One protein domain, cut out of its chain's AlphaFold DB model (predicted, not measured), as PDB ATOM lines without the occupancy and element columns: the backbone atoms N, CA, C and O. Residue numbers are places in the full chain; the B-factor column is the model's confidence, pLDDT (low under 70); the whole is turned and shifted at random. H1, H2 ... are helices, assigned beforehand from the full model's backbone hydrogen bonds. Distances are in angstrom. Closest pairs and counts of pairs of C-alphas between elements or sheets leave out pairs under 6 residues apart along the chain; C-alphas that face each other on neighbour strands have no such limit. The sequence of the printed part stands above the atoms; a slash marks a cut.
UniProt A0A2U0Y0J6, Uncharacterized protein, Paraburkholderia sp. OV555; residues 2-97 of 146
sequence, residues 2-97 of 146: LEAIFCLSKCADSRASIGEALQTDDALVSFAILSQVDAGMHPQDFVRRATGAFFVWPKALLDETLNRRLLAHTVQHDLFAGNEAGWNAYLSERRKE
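What this domain is: This is residues 2 to 97 of the 146 residues of an uncharacterized protein of Paraburkholderia sp. OV555 (UniProt A0A2U0Y0J6). Two long helices, H5 and H7, run opposite ways, side by side over part of their lengths, and lie along the long axis of an elongated model. H1 packs on H5; H2 and H3 sit toward one end with H4 nearer the middle, H6 and the link of residues 61 to 67 make the other end, and H8 turns away steeply after H7. The printed part has 96 residues with eight named helices, H1 to H8 in chain order, and no named strand; the class is all helix, with 64 residues in helices. It is compact, with a radius of gyration of the C-alphas of 13.6 A, and its C-alphas span 43 by 24 by 23 A.

Where its parts are: The longest helices by residues are H5, residues 43 to 55, 17.8 A from first to last C-alpha, and H7, residues 68 to 80, 17.1 A. C-alpha 43 is at (123.993, 154.656, 123.012). H8, residues 84 to 94, measures 15.1 A and ends with C-alpha 94 at (126.241, 148.753, 144.343). H1, residues 2 to 9, begins with C-alpha 2 at (134.874, 151.284, 131.015) and measures 10.5 A; H2, residues 18 to 24, measures 10.0 A. Three helices have four residues: H3, residues 26 to 29, H4, residues 32 to 35, and H6, residues 57 to 60.

How they stand to each other: H5 and H7 touch at a shallow tilt of 11 degrees, opposite ways; their closest C-alphas, of Ala 53 and Val 75, are 4.5 A apart. H1 touches H5 at a shallow tilt of 23 degrees, opposite ways, closest at the C-alphas of Ile 5 and Val 47, 5.5 A. H1 and H3 only just touch, with 3 pairs of C-alphas within 8 A, closest at Ala 4 and Leu 28, 7.1 A. H2 and H3 touch only at the corner, and only just, with 3 pairs, closest at the C-alphas of Leu 22 and Val 29, 5.7 A. H7 only just touches H8, with 3 pairs and with residues 76 to 80 alone, at a steep tilt of 46 degrees, opposite ways; the closest C-alphas are those of Phe 80 and Trp 87, 5.7 A. H4 and H8 are close but not clearly touching, the closest C-alphas being those of Ile 33 and Tyr 90, 6.9 A. H6 and H7 are close but not clearly touching, the closest C-alphas being those of Trp 57 and Leu 71, 6.6 A. H5 and H8 are apart. The packing of the helices is mostly aligned, but only just: 2 of 3 pairs that touch and have a tilt are at a shallow tilt. Every O i to N i+4 pair is within hydrogen-bond range in H1, H2, H5 and H8, and 8 of 9 are in H7; H3, H4 and H6 are too short for such a pair.

The domain as a whole: The two C-alphas farthest apart, of Thr 24 and Glu 64, are 43.5 A apart. The printed part has no cut and no long link. Mean pLDDT of the printed part is 93.5, and no printed residue is under 70.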
ATOM      1  N   LEU A   2     134.104 150.980 132.232       90.56
ATOM      2  CA  LEU A   2     134.874 151.284 131.015       90.56
ATOM      3  C   LEU A   2     134.672 150.248 129.901       90.56
ATOM      4  O   LEU A   2     134.534 150.616 128.742       90.56
ATOM      5  N   GLU A   3     134.573 148.970 130.263       91.62
ATOM      6  CA  GLU A   3     134.271 147.898 129.313       91.62
ATOM      7  C   GLU A   3     132.893 148.065 128.653       91.62
ATOM      8  O   GLU A   3     132.796 148.000 127.434       91.62
ATOM      9  N   ALA A   4     131.850 148.382 129.428       91.94
ATOM     10  CA  ALA A   4     130.514 148.644 128.893       91.94
ATOM     11  C   ALA A   4     130.517 149.844 127.932       91.94
ATOM     12  O   ALA A   4     129.926 149.768 126.860       91.94
ATOM     13  N   ILE A   5     131.227 150.926 128.281       93.06
ATOM     14  CA  ILE A   5     131.397 152.105 127.413       93.06
ATOM     15  C   ILE A   5     132.077 151.707 126.099       93.06
ATOM     16  O   ILE A   5     131.601 152.057 125.021       93.06
ATOM     17  N   PHE A   6     133.176 150.957 126.180       91.50
ATOM     18  CA  PHE A   6     133.923 150.519 125.009       91.50
ATOM     19  C   PHE A   6     133.100 149.588 124.114       91.50
ATOM     20  O   PHE A   6     133.020 149.822 122.911       91.50
ATOM     21  N   CYS A   7     132.449 148.570 124.678       91.81
ATOM     22  CA  CYS A   7     131.603 147.650 123.921       91.81
ATOM     23  C   CYS A   7     130.462 148.396 123.230       91.81
ATOM     24  O   CYS A   7     130.275 148.245 122.025       91.81
ATOM     25  N   LEU A   8     129.774 149.277 123.956       91.44
ATOM     26  CA  LEU A   8     128.661 150.038 123.408       91.44
ATOM     27  C   LEU A   8     129.105 151.041 122.328       91.44
ATOM     28  O   LEU A   8     128.397 151.232 121.343       91.44
ATOM     29  N   SER A   9     130.298 151.636 122.452       91.19
ATOM     30  CA  SER A   9     130.831 152.554 121.433       91.19
ATOM     31  C   SER A   9     131.008 151.906 120.056       91.19
ATOM     32  O   SER A   9     130.903 152.595 119.047       91.19
ATOM     33  N   LYS A  10     131.203 150.581 119.988       89.69
ATOM     34  CA  LYS A  10     131.367 149.855 118.717       89.69
ATOM     35  C   LYS A  10     130.086 149.788 117.888       89.69
ATOM     36  O   LYS A  10     130.164 149.578 116.682       89.69
ATOM     37  N   CYS A  11     128.924 149.942 118.519       86.81
ATOM     38  CA  CYS A  11     127.623 149.902 117.855       86.81
ATOM     39  C   CYS A  11     126.805 151.179 118.078       86.81
ATOM     40  O   CYS A  11     125.605 151.188 117.819       86.81
ATOM     41  N   ALA A  12     127.419 152.253 118.583       82.19
ATOM     42  CA  ALA A  12     126.670 153.424 119.020       82.19
ATOM     43  C   ALA A  12     125.962 154.167 117.875       82.19
ATOM     44  O   ALA A  12     124.924 154.774 118.110       82.19
ATOM     45  N   ASP A  13     126.498 154.080 116.655       85.94
ATOM     46  CA  ASP A  13     125.936 154.726 115.461       85.94
ATOM     47  C   ASP A  13     124.888 153.859 114.748       85.94
ATOM     48  O   ASP A  13     124.137 154.347 113.907       85.94
ATOM     49  N   SER A  14     124.851 152.559 115.052       87.62
ATOM     50  CA  SER A  14     124.008 151.576 114.362       87.62
ATOM     51  C   SER A  14     122.786 151.136 115.166       87.62
ATOM     52  O   SER A  14     122.040 150.274 114.705       87.62
ATOM     53  N   ARG A  15     122.578 151.704 116.358       90.25
ATOM     54  CA  ARG A  15     121.488 151.365 117.282       90.25
ATOM     55  C   ARG A  15     120.735 152.623 117.674       90.25
ATOM     56  O   ARG A  15     121.353 153.606 118.065       90.25
ATOM     57  N   ALA A  16     119.408 152.572 117.645       92.50
ATOM     58  CA  ALA A  16     118.579 153.713 118.009       92.50
ATOM     59  C   ALA A  16     118.480 153.911 119.531       92.50
ATOM     60  O   ALA A  16     118.228 155.023 119.989       92.50
ATOM     61  N   SER A  17     118.658 152.847 120.324       96.75
ATOM     62  CA  SER A  17     118.505 152.899 121.785       96.75
ATOM     63  C   SER A  17     119.304 151.816 122.523       96.75
ATOM     64  O   SER A  17     119.694 150.805 121.932       96.75
ATOM     65  N   ILE A  18     119.516 151.997 123.834       96.00
ATOM     66  CA  ILE A  18     120.097 150.971 124.719       96.00
ATOM     67  C   ILE A  18     119.263 149.687 124.704       96.00
ATOM     68  O   ILE A  18     119.824 148.595 124.628       96.00
ATOM     69  N   GLY A  19     117.932 149.802 124.738       94.44
ATOM     70  CA  GLY A  19     117.036 148.648 124.710       94.44
ATOM     71  C   GLY A  19     117.204 147.801 123.446       94.44
ATOM     72  O   GLY A  19     117.255 146.577 123.531       94.44
ATOM     73  N   GLU A  20     117.359 148.440 122.283       94.94
ATOM     74  CA  GLU A  20     117.645 147.748 121.019       94.94
ATOM     75  C   GLU A  20     119.036 147.094 121.025       94.94
ATOM     76  O   GLU A  20     119.200 145.952 120.586       94.94
ATOM     77  N   ALA A  21     120.043 147.800 121.549       93.25
ATOM     78  CA  ALA A  21     121.404 147.283 121.642       93.25
ATOM     79  C   ALA A  21     121.461 146.000 122.490       93.25
ATOM     80  O   ALA A  21     122.054 145.014 122.058       93.25
ATOM     81  N   LEU A  22     120.772 145.977 123.637       93.81
ATOM     82  CA  LEU A  22     120.688 144.807 124.520       93.81
ATOM     83  C   LEU A  22     119.951 143.614 123.903       93.81
ATOM     84  O   LEU A  22     120.242 142.478 124.258       93.81
ATOM     85  N   GLN A  23     119.002 143.849 122.997       92.81
ATOM     86  CA  GLN A  23     118.299 142.766 122.297       92.81
ATOM     87  C   GLN A  23     119.127 142.151 121.168       92.81
ATOM     88  O   GLN A  23     118.857 141.025 120.760       92.81
ATOM     89  N   THR A  24     120.093 142.899 120.628       89.06
ATOM     90  CA  THR A  24     120.833 142.485 119.431       89.06
ATOM     91  C   THR A  24     122.234 141.964 119.740       89.06
ATOM     92  O   THR A  24     122.782 141.202 118.946       89.06
ATOM     93  N   ASP A  25     122.836 142.391 120.849       88.12
ATOM     94  CA  ASP A  25     124.201 142.026 121.223       88.12
ATOM     95  C   ASP A  25     124.237 141.371 122.611       88.12
ATOM     96  O   ASP A  25     124.176 142.041 123.647       88.12
ATOM     97  N   ASP A  26     124.384 140.043 122.621       86.44
ATOM     98  CA  ASP A  26     124.470 139.231 123.838       86.44
ATOM     99  C   ASP A  26     125.630 139.654 124.755       86.44
ATOM    100  O   ASP A  26     125.540 139.506 125.976       86.44
ATOM    101  N   ALA A  27     126.715 140.220 124.207       87.38
ATOM    102  CA  ALA A  27     127.836 140.678 125.021       87.38
ATOM    103  C   ALA A  27     127.429 141.853 125.924       87.38
ATOM    104  O   ALA A  27     127.936 141.979 127.043       87.38
ATOM    105  N   LEU A  28     126.484 142.690 125.479       89.44
ATOM    106  CA  LEU A  28     126.020 143.849 126.239       89.44
ATOM    107  C   LEU A  28     125.129 143.465 127.426       89.44
ATOM    108  O   LEU A  28     125.137 144.161 128.442       89.44
ATOM    109  N   VAL A  29     124.420 142.335 127.345       90.81
ATOM    110  CA  VAL A  29     123.529 141.836 128.409       90.81
ATOM    111  C   VAL A  29     124.289 141.552 129.708       90.81
ATOM    112  O   VAL A  29     123.740 141.692 130.799       90.81
ATOM    113  N   SER A  30     125.577 141.213 129.609       90.38
ATOM    114  CA  SER A  30     126.438 140.963 130.770       90.38
ATOM    115  C   SER A  30     126.663 142.202 131.653       90.38
ATOM    116  O   SER A  30     126.966 142.081 132.844       90.38
ATOM    117  N   PHE A  31     126.477 143.410 131.112       93.38
ATOM    118  CA  PHE A  31     126.678 144.650 131.850       93.38
ATOM    119  C   PHE A  31     125.390 145.076 132.559       93.38
ATOM    120  O   PHE A  31     124.579 145.817 132.008       93.38
ATOM    121  N   ALA A  32     125.254 144.700 133.837       92.31
ATOM    122  CA  ALA A  32     124.091 145.038 134.671       92.31
ATOM    123  C   ALA A  32     123.689 146.524 134.610       92.31
ATOM    124  O   ALA A  32     122.504 146.845 134.619       92.31
ATOM    125  N   ILE A  33     124.652 147.440 134.473       93.31
ATOM    126  CA  ILE A  33     124.347 148.872 134.402       93.31
ATOM    127  C   ILE A  33     123.523 149.273 133.173       93.31
ATOM    128  O   ILE A  33     122.710 150.188 133.261       93.31
ATOM    129  N   LEU A  34     123.674 148.572 132.046       94.75
ATOM    130  CA  LEU A  34     122.894 148.858 130.841       94.75
ATOM    131  C   LEU A  34     121.408 148.525 131.032       94.75
ATOM    132  O   LEU A  34     120.562 149.148 130.405       94.75
ATOM    133  N   SER A  35     121.085 147.609 131.951       93.69
ATOM    134  CA  SER A  35     119.702 147.299 132.340       93.69
ATOM    135  C   SER A  35     119.094 148.299 133.335       93.69
ATOM    136  O   SER A  35     117.891 148.279 133.574       93.69
ATOM    137  N   GLN A  36     119.924 149.160 133.933       95.50
ATOM    138  CA  GLN A  36     119.518 150.122 134.962       95.50
ATOM    139  C   GLN A  36     119.320 151.528 134.385       95.50
ATOM    140  O   GLN A  36     118.600 152.337 134.962       95.50
ATOM    141  N   VAL A  37     119.956 151.847 133.258       95.25
ATOM    142  CA  VAL A  37     119.752 153.124 132.563       95.25
ATOM    143  C   VAL A  37     118.441 153.133 131.778       95.25
ATOM    144  O   VAL A  37     117.787 152.107 131.613       95.25
ATOM    145  N   ASP A  38     118.039 154.312 131.307       94.75
ATOM    146  CA  ASP A  38     116.849 154.447 130.472       94.75
ATOM    147  C   ASP A  38     117.026 153.642 129.172       94.75
ATOM    148  O   ASP A  38     117.951 153.890 128.395       94.75
ATOM    149  N   ALA A  39     116.132 152.680 128.936       94.75
ATOM    150  CA  ALA A  39     116.159 151.829 127.753       94.75
ATOM    151  C   ALA A  39     115.976 152.624 126.450       94.75
ATOM    152  O   ALA A  39     116.465 152.189 125.410       94.75
ATOM    153  N   GLY A  40     115.307 153.781 126.502       95.06
ATOM    154  CA  GLY A  40     115.153 154.700 125.375       95.06
ATOM    155  C   GLY A  40     116.366 155.601 125.129       95.06
ATOM    156  O   GLY A  40     116.395 156.304 124.120       95.06
ATOM    157  N   MET A  41     117.372 155.592 126.013       95.50
ATOM    158  CA  MET A  41     118.581 156.404 125.863       95.50
ATOM    159  C   MET A  41     119.343 156.010 124.596       95.50
ATOM    160  O   MET A  41     119.523 154.825 124.311       95.50
ATOM    161  N   HIS A  42     119.842 156.997 123.853       96.25
ATOM    162  CA  HIS A  42     120.717 156.721 122.720       96.25
ATOM    163  C   HIS A  42     122.082 156.198 123.219       96.25
ATOM    164  O   HIS A  42     122.625 156.739 124.188       96.25
ATOM    165  N   PRO A  43     122.707 155.200 122.568       95.50
ATOM    166  CA  PRO A  43     123.993 154.656 123.012       95.50
ATOM    167  C   PRO A  43     125.117 155.692 123.152       95.50
ATOM    168  O   PRO A  43     125.881 155.655 124.117       95.50
ATOM    169  N   GLN A  44     125.202 156.659 122.233       94.69
ATOM    170  CA  GLN A  44     126.167 157.762 122.349       94.69
ATOM    171  C   GLN A  44     125.906 158.652 123.574       94.69
ATOM    172  O   GLN A  44     126.854 159.123 124.207       94.69
ATOM    173  N   ASP A  45     124.638 158.869 123.939       95.19
ATOM    174  CA  ASP A  45     124.296 159.627 125.142       95.19
ATOM    175  C   ASP A  45     124.723 158.868 126.396       95.19
ATOM    176  O   ASP A  45     125.286 159.484 127.299       95.19
ATOM    177  N   PHE A  46     124.546 157.541 126.427       95.81
ATOM    178  CA  PHE A  46     125.086 156.713 127.504       95.81
ATOM    179  C   PHE A  46     126.605 156.856 127.600       95.81
ATOM    180  O   PHE A  46     127.114 157.129 128.681       95.81
ATOM    181  N   VAL A  47     127.336 156.724 126.485       95.12
ATOM    182  CA  VAL A  47     128.802 156.862 126.469       95.12
ATOM    183  C   VAL A  47     129.226 158.223 127.022       95.12
ATOM    184  O   VAL A  47     130.097 158.283 127.893       95.12
ATOM    185  N   ARG A  48     128.583 159.313 126.583       95.38
ATOM    186  CA  ARG A  48     128.862 160.674 127.067       95.38
ATOM    187  C   ARG A  48     128.578 160.812 128.564       95.38
ATOM    188  O   ARG A  48     129.447 161.259 129.312       95.38
ATOM    189  N   ARG A  49     127.382 160.409 129.002       96.44
ATOM    190  CA  ARG A  49     126.919 160.503 130.396       96.44
ATOM    191  C   ARG A  49     127.763 159.654 131.344       96.44
ATOM    192  O   ARG A  49     128.207 160.140 132.377       96.44
ATOM    193  N   ALA A  50     128.048 158.412 130.964       96.12
ATOM    194  CA  ALA A  50     128.891 157.508 131.736       96.12
ATOM    195  C   ALA A  50     130.341 158.005 131.793       96.12
ATOM    196  O   ALA A  50     130.974 157.940 132.842       96.12
ATOM    197  N   THR A  51     130.877 158.561 130.707       95.25
ATOM    198  CA  THR A  51     132.218 159.160 130.751       95.25
ATOM    199  C   THR A  51     132.258 160.332 131.734       95.25
ATOM    200  O   THR A  51     133.154 160.364 132.570       95.25
ATOM    201  N   GLY A  52     131.268 161.233 131.705       94.81
ATOM    202  CA  GLY A  52     131.157 162.347 132.661       94.81
ATOM    203  C   GLY A  52     131.058 161.882 134.116       94.81
ATOM    204  O   GLY A  52     131.893 162.255 134.942       94.81
ATOM    205  N   ALA A  53     130.134 160.955 134.391       96.06
ATOM    206  CA  ALA A  53     129.885 160.402 135.721       96.06
ATOM    207  C   ALA A  53     131.145 159.842 136.405       96.06
ATOM    208  O   ALA A  53     131.307 159.969 137.622       96.06
ATOM    209  N   PHE A  54     132.031 159.209 135.630       95.44
ATOM    210  CA  PHE A  54     133.217 158.516 136.140       95.44
ATOM    211  C   PHE A  54     134.528 159.272 135.888       95.44
ATOM    212  O   PHE A  54     135.573 158.849 136.380       95.44
ATOM    213  N   PHE A  55     134.500 160.403 135.178       94.88
ATOM    214  CA  PHE A  55     135.697 161.154 134.789       94.88
ATOM    215  C   PHE A  55     136.565 161.563 135.987       94.88
ATOM    216  O   PHE A  55     137.789 161.460 135.944       94.88
ATOM    217  N   VAL A  56     135.936 162.003 137.080       93.75
ATOM    218  CA  VAL A  56     136.653 162.500 138.266       93.75
ATOM    219  C   VAL A  56     137.179 161.386 139.174       93.75
ATOM    220  O   VAL A  56     138.014 161.644 140.043       93.75
ATOM    221  N   TRP A  57     136.712 160.148 138.986       94.75
ATOM    222  CA  TRP A  57     136.971 159.039 139.903       94.75
ATOM    223  C   TRP A  57     138.456 158.689 140.035       94.75
ATOM    224  O   TRP A  57     138.904 158.567 141.174       94.75
ATOM    225  N   PRO A  58     139.256 158.580 138.951       94.50
ATOM    226  CA  PRO A  58     140.670 158.234 139.078       94.50
ATOM    227  C   PRO A  58     141.446 159.195 139.978       94.50
ATOM    228  O   PRO A  58     142.320 158.757 140.710       94.50
ATOM    229  N   LYS A  59     141.107 160.490 139.960       93.62
ATOM    230  CA  LYS A  59     141.722 161.481 140.849       93.62
ATOM    231  C   LYS A  59     141.165 161.381 142.269       93.62
ATOM    232  O   LYS A  59     141.939 161.296 143.209       93.62
ATOM    233  N   ALA A  60     139.841 161.364 142.419       92.81
ATOM    234  CA  ALA A  60     139.182 161.360 143.728       92.81
ATOM    235  C   ALA A  60     139.466 160.092 144.558       92.81
ATOM    236  O   ALA A  60     139.403 160.124 145.782       92.81
ATOM    237  N   LEU A  61     139.787 158.972 143.903       93.06
ATOM    238  CA  LEU A  61     140.190 157.730 144.567       93.06
ATOM    239  C   LEU A  61     141.624 157.770 145.122       93.06
ATOM    240  O   LEU A  61     141.979 156.897 145.908       93.06
ATOM    241  N   LEU A  62     142.439 158.747 144.712       94.94
ATOM    242  CA  LEU A  62     143.816 158.929 145.188       94.94
ATOM    243  C   LEU A  62     143.917 159.901 146.368       94.94
ATOM    244  O   LEU A  62     144.990 160.023 146.957       94.94
ATOM    245  N   ASP A  63     142.833 160.606 146.700       93.38
ATOM    246  CA  ASP A  63     142.813 161.522 147.836       93.38
ATOM    247  C   ASP A  63     142.930 160.748 149.161       93.38
ATOM    248  O   ASP A  63     142.390 159.651 149.315       93.38
ATOM    249  N   GLU A  64     143.602 161.348 150.152       91.06
ATOM    250  CA  GLU A  64     143.787 160.759 151.492       91.06
ATOM    251  C   GLU A  64     142.448 160.417 152.162       91.06
ATOM    252  O   GLU A  64     142.326 159.428 152.885       91.06
ATOM    253  N   THR A  65     141.422 161.226 151.885       91.38
ATOM    254  CA  THR A  65     140.055 160.979 152.333       91.38
ATOM    255  C   THR A  65     139.130 160.847 151.136       91.38
ATOM    256  O   THR A  65     139.053 161.718 150.270       91.38
ATOM    257  N   LEU A  66     138.393 159.738 151.096       92.81
ATOM    258  CA  LEU A  66     137.485 159.454 149.998       92.81
ATOM    259  C   LEU A  66     136.273 160.389 150.048       92.81
ATOM    260  O   LEU A  66     135.443 160.290 150.958       92.81
ATOM    261  N   ASN A  67     136.113 161.240 149.035       92.94
ATOM    262  CA  ASN A  67     134.920 162.071 148.899       92.94
ATOM    263  C   ASN A  67     133.728 161.246 148.377       92.94
ATOM    264  O   ASN A  67     133.355 161.293 147.204       92.94
ATOM    265  N   ARG A  68     133.128 160.468 149.283       94.75
ATOM    266  CA  ARG A  68     132.009 159.548 149.015       94.75
ATOM    267  C   ARG A  68     130.825 160.231 148.335       94.75
ATOM    268  O   ARG A  68     130.254 159.685 147.392       94.75
ATOM    269  N   ARG A  69     130.491 161.437 148.802       93.62
ATOM    270  CA  ARG A  69     129.385 162.237 148.272       93.62
ATOM    271  C   ARG A  69     129.644 162.638 146.826       93.62
ATOM    272  O   ARG A  69     128.764 162.446 145.999       93.62
ATOM    273  N   LEU A  70     130.838 163.150 146.517       93.81
ATOM    274  CA  LEU A  70     131.204 163.536 145.152       93.81
ATOM    275  C   LEU A  70     131.062 162.358 144.182       93.81
ATOM    276  O   LEU A  70     130.434 162.509 143.140       93.81
ATOM    277  N   LEU A  71     131.606 161.191 144.544       95.25
ATOM    278  CA  LEU A  71     131.589 160.001 143.686       95.25
ATOM    279  C   LEU A  71     130.171 159.513 143.381       95.25
ATOM    280  O   LEU A  71     129.871 159.152 142.245       95.25
ATOM    281  N   ALA A  72     129.298 159.490 144.388       96.12
ATOM    282  CA  ALA A  72     127.913 159.089 144.187       96.12
ATOM    283  C   ALA A  72     127.118 160.155 143.418       96.12
ATOM    284  O   ALA A  72     126.344 159.811 142.526       96.12
ATOM    285  N   HIS A  73     127.351 161.435 143.719       95.31
ATOM    286  CA  HIS A  73     126.666 162.556 143.080       95.31
ATOM    287  C   HIS A  73     126.946 162.625 141.579       95.31
ATOM    288  O   HIS A  73     126.014 162.813 140.807       95.31
ATOM    289  N   THR A  74     128.195 162.440 141.141       95.75
ATOM    290  CA  THR A  74     128.519 162.487 139.703       95.75
ATOM    291  C   THR A  74     127.802 161.377 138.938       95.75
ATOM    292  O   THR A  74     127.291 161.613 137.850       95.75
ATOM    293  N   VAL A  75     127.666 160.183 139.522       96.31
ATOM    294  CA  VAL A  75     126.909 159.087 138.898       96.31
ATOM    295  C   VAL A  75     125.411 159.376 138.871       96.31
ATOM    296  O   VAL A  75     124.784 159.213 137.827       96.31
ATOM    297  N   GLN A  76     124.834 159.823 139.986       96.12
ATOM    298  CA  GLN A  76     123.412 160.157 140.055       96.12
ATOM    299  C   GLN A  76     123.050 161.256 139.048       96.12
ATOM    300  O   GLN A  76     122.101 161.104 138.281       96.12
ATOM    301  N   HIS A  77     123.821 162.342 139.038       95.31
ATOM    302  CA  HIS A  77     123.564 163.511 138.211       95.31
ATOM    303  C   HIS A  77     123.844 163.240 136.730       95.31
ATOM    304  O   HIS A  77     122.981 163.480 135.892       95.31
ATOM    305  N   ASP A  78     125.016 162.711 136.379       95.19
ATOM    306  CA  ASP A  78     125.403 162.648 134.968       95.19
ATOM    307  C   ASP A  78     124.798 161.436 134.256       95.19
ATOM    308  O   ASP A  78     124.451 161.534 133.079       95.19
ATOM    309  N   LEU A  79     124.633 160.302 134.951       95.75
ATOM    310  CA  LEU A  79     124.134 159.066 134.340       95.75
ATOM    311  C   LEU A  79     122.632 158.853 134.547       95.75
ATOM    312  O   LEU A  79     121.954 158.408 133.618       95.75
ATOM    313  N   PHE A  80     122.108 159.190 135.727       96.19
ATOM    314  CA  PHE A  80     120.732 158.875 136.119       96.19
ATOM    315  C   PHE A  80     119.803 160.091 136.245       96.19
ATOM    316  O   PHE A  80     118.687 159.934 136.737       96.19
ATOM    317  N   ALA A  81     120.190 161.280 135.769       93.25
ATOM    318  CA  ALA A  81     119.281 162.429 135.730       93.25
ATOM    319  C   ALA A  81     117.948 162.077 135.043       93.25
ATOM    320  O   ALA A  81     117.919 161.571 133.918       93.25
ATOM    321  N   GLY A  82     116.845 162.344 135.746       91.56
ATOM    322  CA  GLY A  82     115.479 162.009 135.342       91.56
ATOM    323  C   GLY A  82     115.114 160.521 135.372       91.56
ATOM    324  O   GLY A  82     114.011 160.183 134.961       91.56
ATOM    325  N   ASN A  83     115.994 159.638 135.856       94.56
ATOM    326  CA  ASN A  83     115.759 158.197 135.962       94.56
ATOM    327  C   ASN A  83     115.947 157.711 137.409       94.56
ATOM    328  O   ASN A  83     116.925 157.044 137.754       94.56
ATOM    329  N   GLU A  84     114.977 158.042 138.261       94.81
ATOM    330  CA  GLU A  84     115.000 157.674 139.679       94.81
ATOM    331  C   GLU A  84     114.935 156.156 139.903       94.81
ATOM    332  O   GLU A  84     115.671 155.610 140.725       94.81
ATOM    333  N   ALA A  85     114.108 155.450 139.130       95.31
ATOM    334  CA  ALA A  85     114.003 153.995 139.213       95.31
ATOM    335  C   ALA A  85     115.344 153.312 138.891       95.31
ATOM    336  O   ALA A  85     115.782 152.421 139.622       95.31
ATOM    337  N   GLY A  86     116.023 153.774 137.838       96.12
ATOM    338  CA  GLY A  86     117.346 153.299 137.451       96.12
ATOM    339  C   GLY A  86     118.418 153.583 138.493       96.12
ATOM    340  O   GLY A  86     119.204 152.694 138.827       96.12
ATOM    341  N   TRP A  87     118.408 154.789 139.067       96.75
ATOM    342  CA  TRP A  87     119.296 155.147 140.173       96.75
ATOM    343  C   TRP A  87     119.112 154.220 141.377       96.75
ATOM    344  O   TRP A  87     120.089 153.685 141.901       96.75
ATOM    345  N   ASN A  88     117.867 153.964 141.780       95.75
ATOM    346  CA  ASN A  88     117.558 153.086 142.907       95.75
ATOM    347  C   ASN A  88     117.986 151.633 142.646       95.75
ATOM    348  O   ASN A  88     118.552 150.987 143.532       95.75
ATOM    349  N   ALA A  89     117.789 151.127 141.424       96.25
ATOM    350  CA  ALA A  89     118.270 149.804 141.028       96.25
ATOM    351  C   ALA A  89     119.807 149.720 141.064       96.25
ATOM    352  O   ALA A  89     120.368 148.759 141.598       96.25
ATOM    353  N   TYR A  90     120.496 150.749 140.561       96.19
ATOM    354  CA  TYR A  90     121.954 150.851 140.615       96.19
ATOM    355  C   TYR A  90     122.475 150.907 142.055       96.19
ATOM    356  O   TYR A  90     123.407 150.175 142.396       96.19
ATOM    357  N   LEU A  91     121.854 151.712 142.922       95.50
ATOM    358  CA  LEU A  91     122.190 151.788 144.344       95.50
ATOM    359  C   LEU A  91     122.017 150.446 145.048       95.50
ATOM    360  O   LEU A  91     122.909 150.028 145.785       95.50
ATOM    361  N   SER A  92     120.893 149.766 144.818       94.81
ATOM    362  CA  SER A  92     120.621 148.468 145.435       94.81
ATOM    363  C   SER A  92     121.677 147.427 145.068       94.81
ATOM    364  O   SER A  92     122.033 146.605 145.909       94.81
ATOM    365  N   GLU A  93     122.175 147.445 143.830       94.50
ATOM    366  CA  GLU A  93     123.242 146.540 143.405       94.50
ATOM    367  C   GLU A  93     124.589 146.958 143.999       94.50
ATOM    368  O   GLU A  93     125.293 146.147 144.596       94.50
ATOM    369  N   ARG A  94     124.936 148.247 143.900       94.69
ATOM    370  CA  ARG A  94     126.241 148.753 144.343       94.69
ATOM    371  C   ARG A  94     126.446 148.660 145.843       94.69
ATOM    372  O   ARG A  94     127.561 148.377 146.269       94.69
ATOM    373  N   ARG A  95     125.395 148.834 146.644       95.38
ATOM    374  CA  ARG A  95     125.481 148.751 148.109       95.38
ATOM    375  C   ARG A  95     125.782 147.349 148.635       95.38
ATOM    376  O   ARG A  95     126.202 147.234 149.782       95.38
ATOM    377  N   LYS A  96     125.642 146.302 147.812       95.12
ATOM    378  CA  LYS A  96     126.098 144.947 148.168       95.12
ATOM    379  C   LYS A  96     127.615 144.892 148.366       95.12
ATOM    380  O   LYS A  96     128.091 144.182 149.241       95.12
ATOM    381  N   GLU A  97     128.357 145.655 147.565       93.94
ATOM    382  CA  GLU A  97     129.825 145.704 147.585       93.94
ATOM    383  C   GLU A  97     130.351 146.962 148.290       93.94
ATOM    384  O   GLU A  97     131.406 146.942 148.919       93.94
TER     385      GLU A  97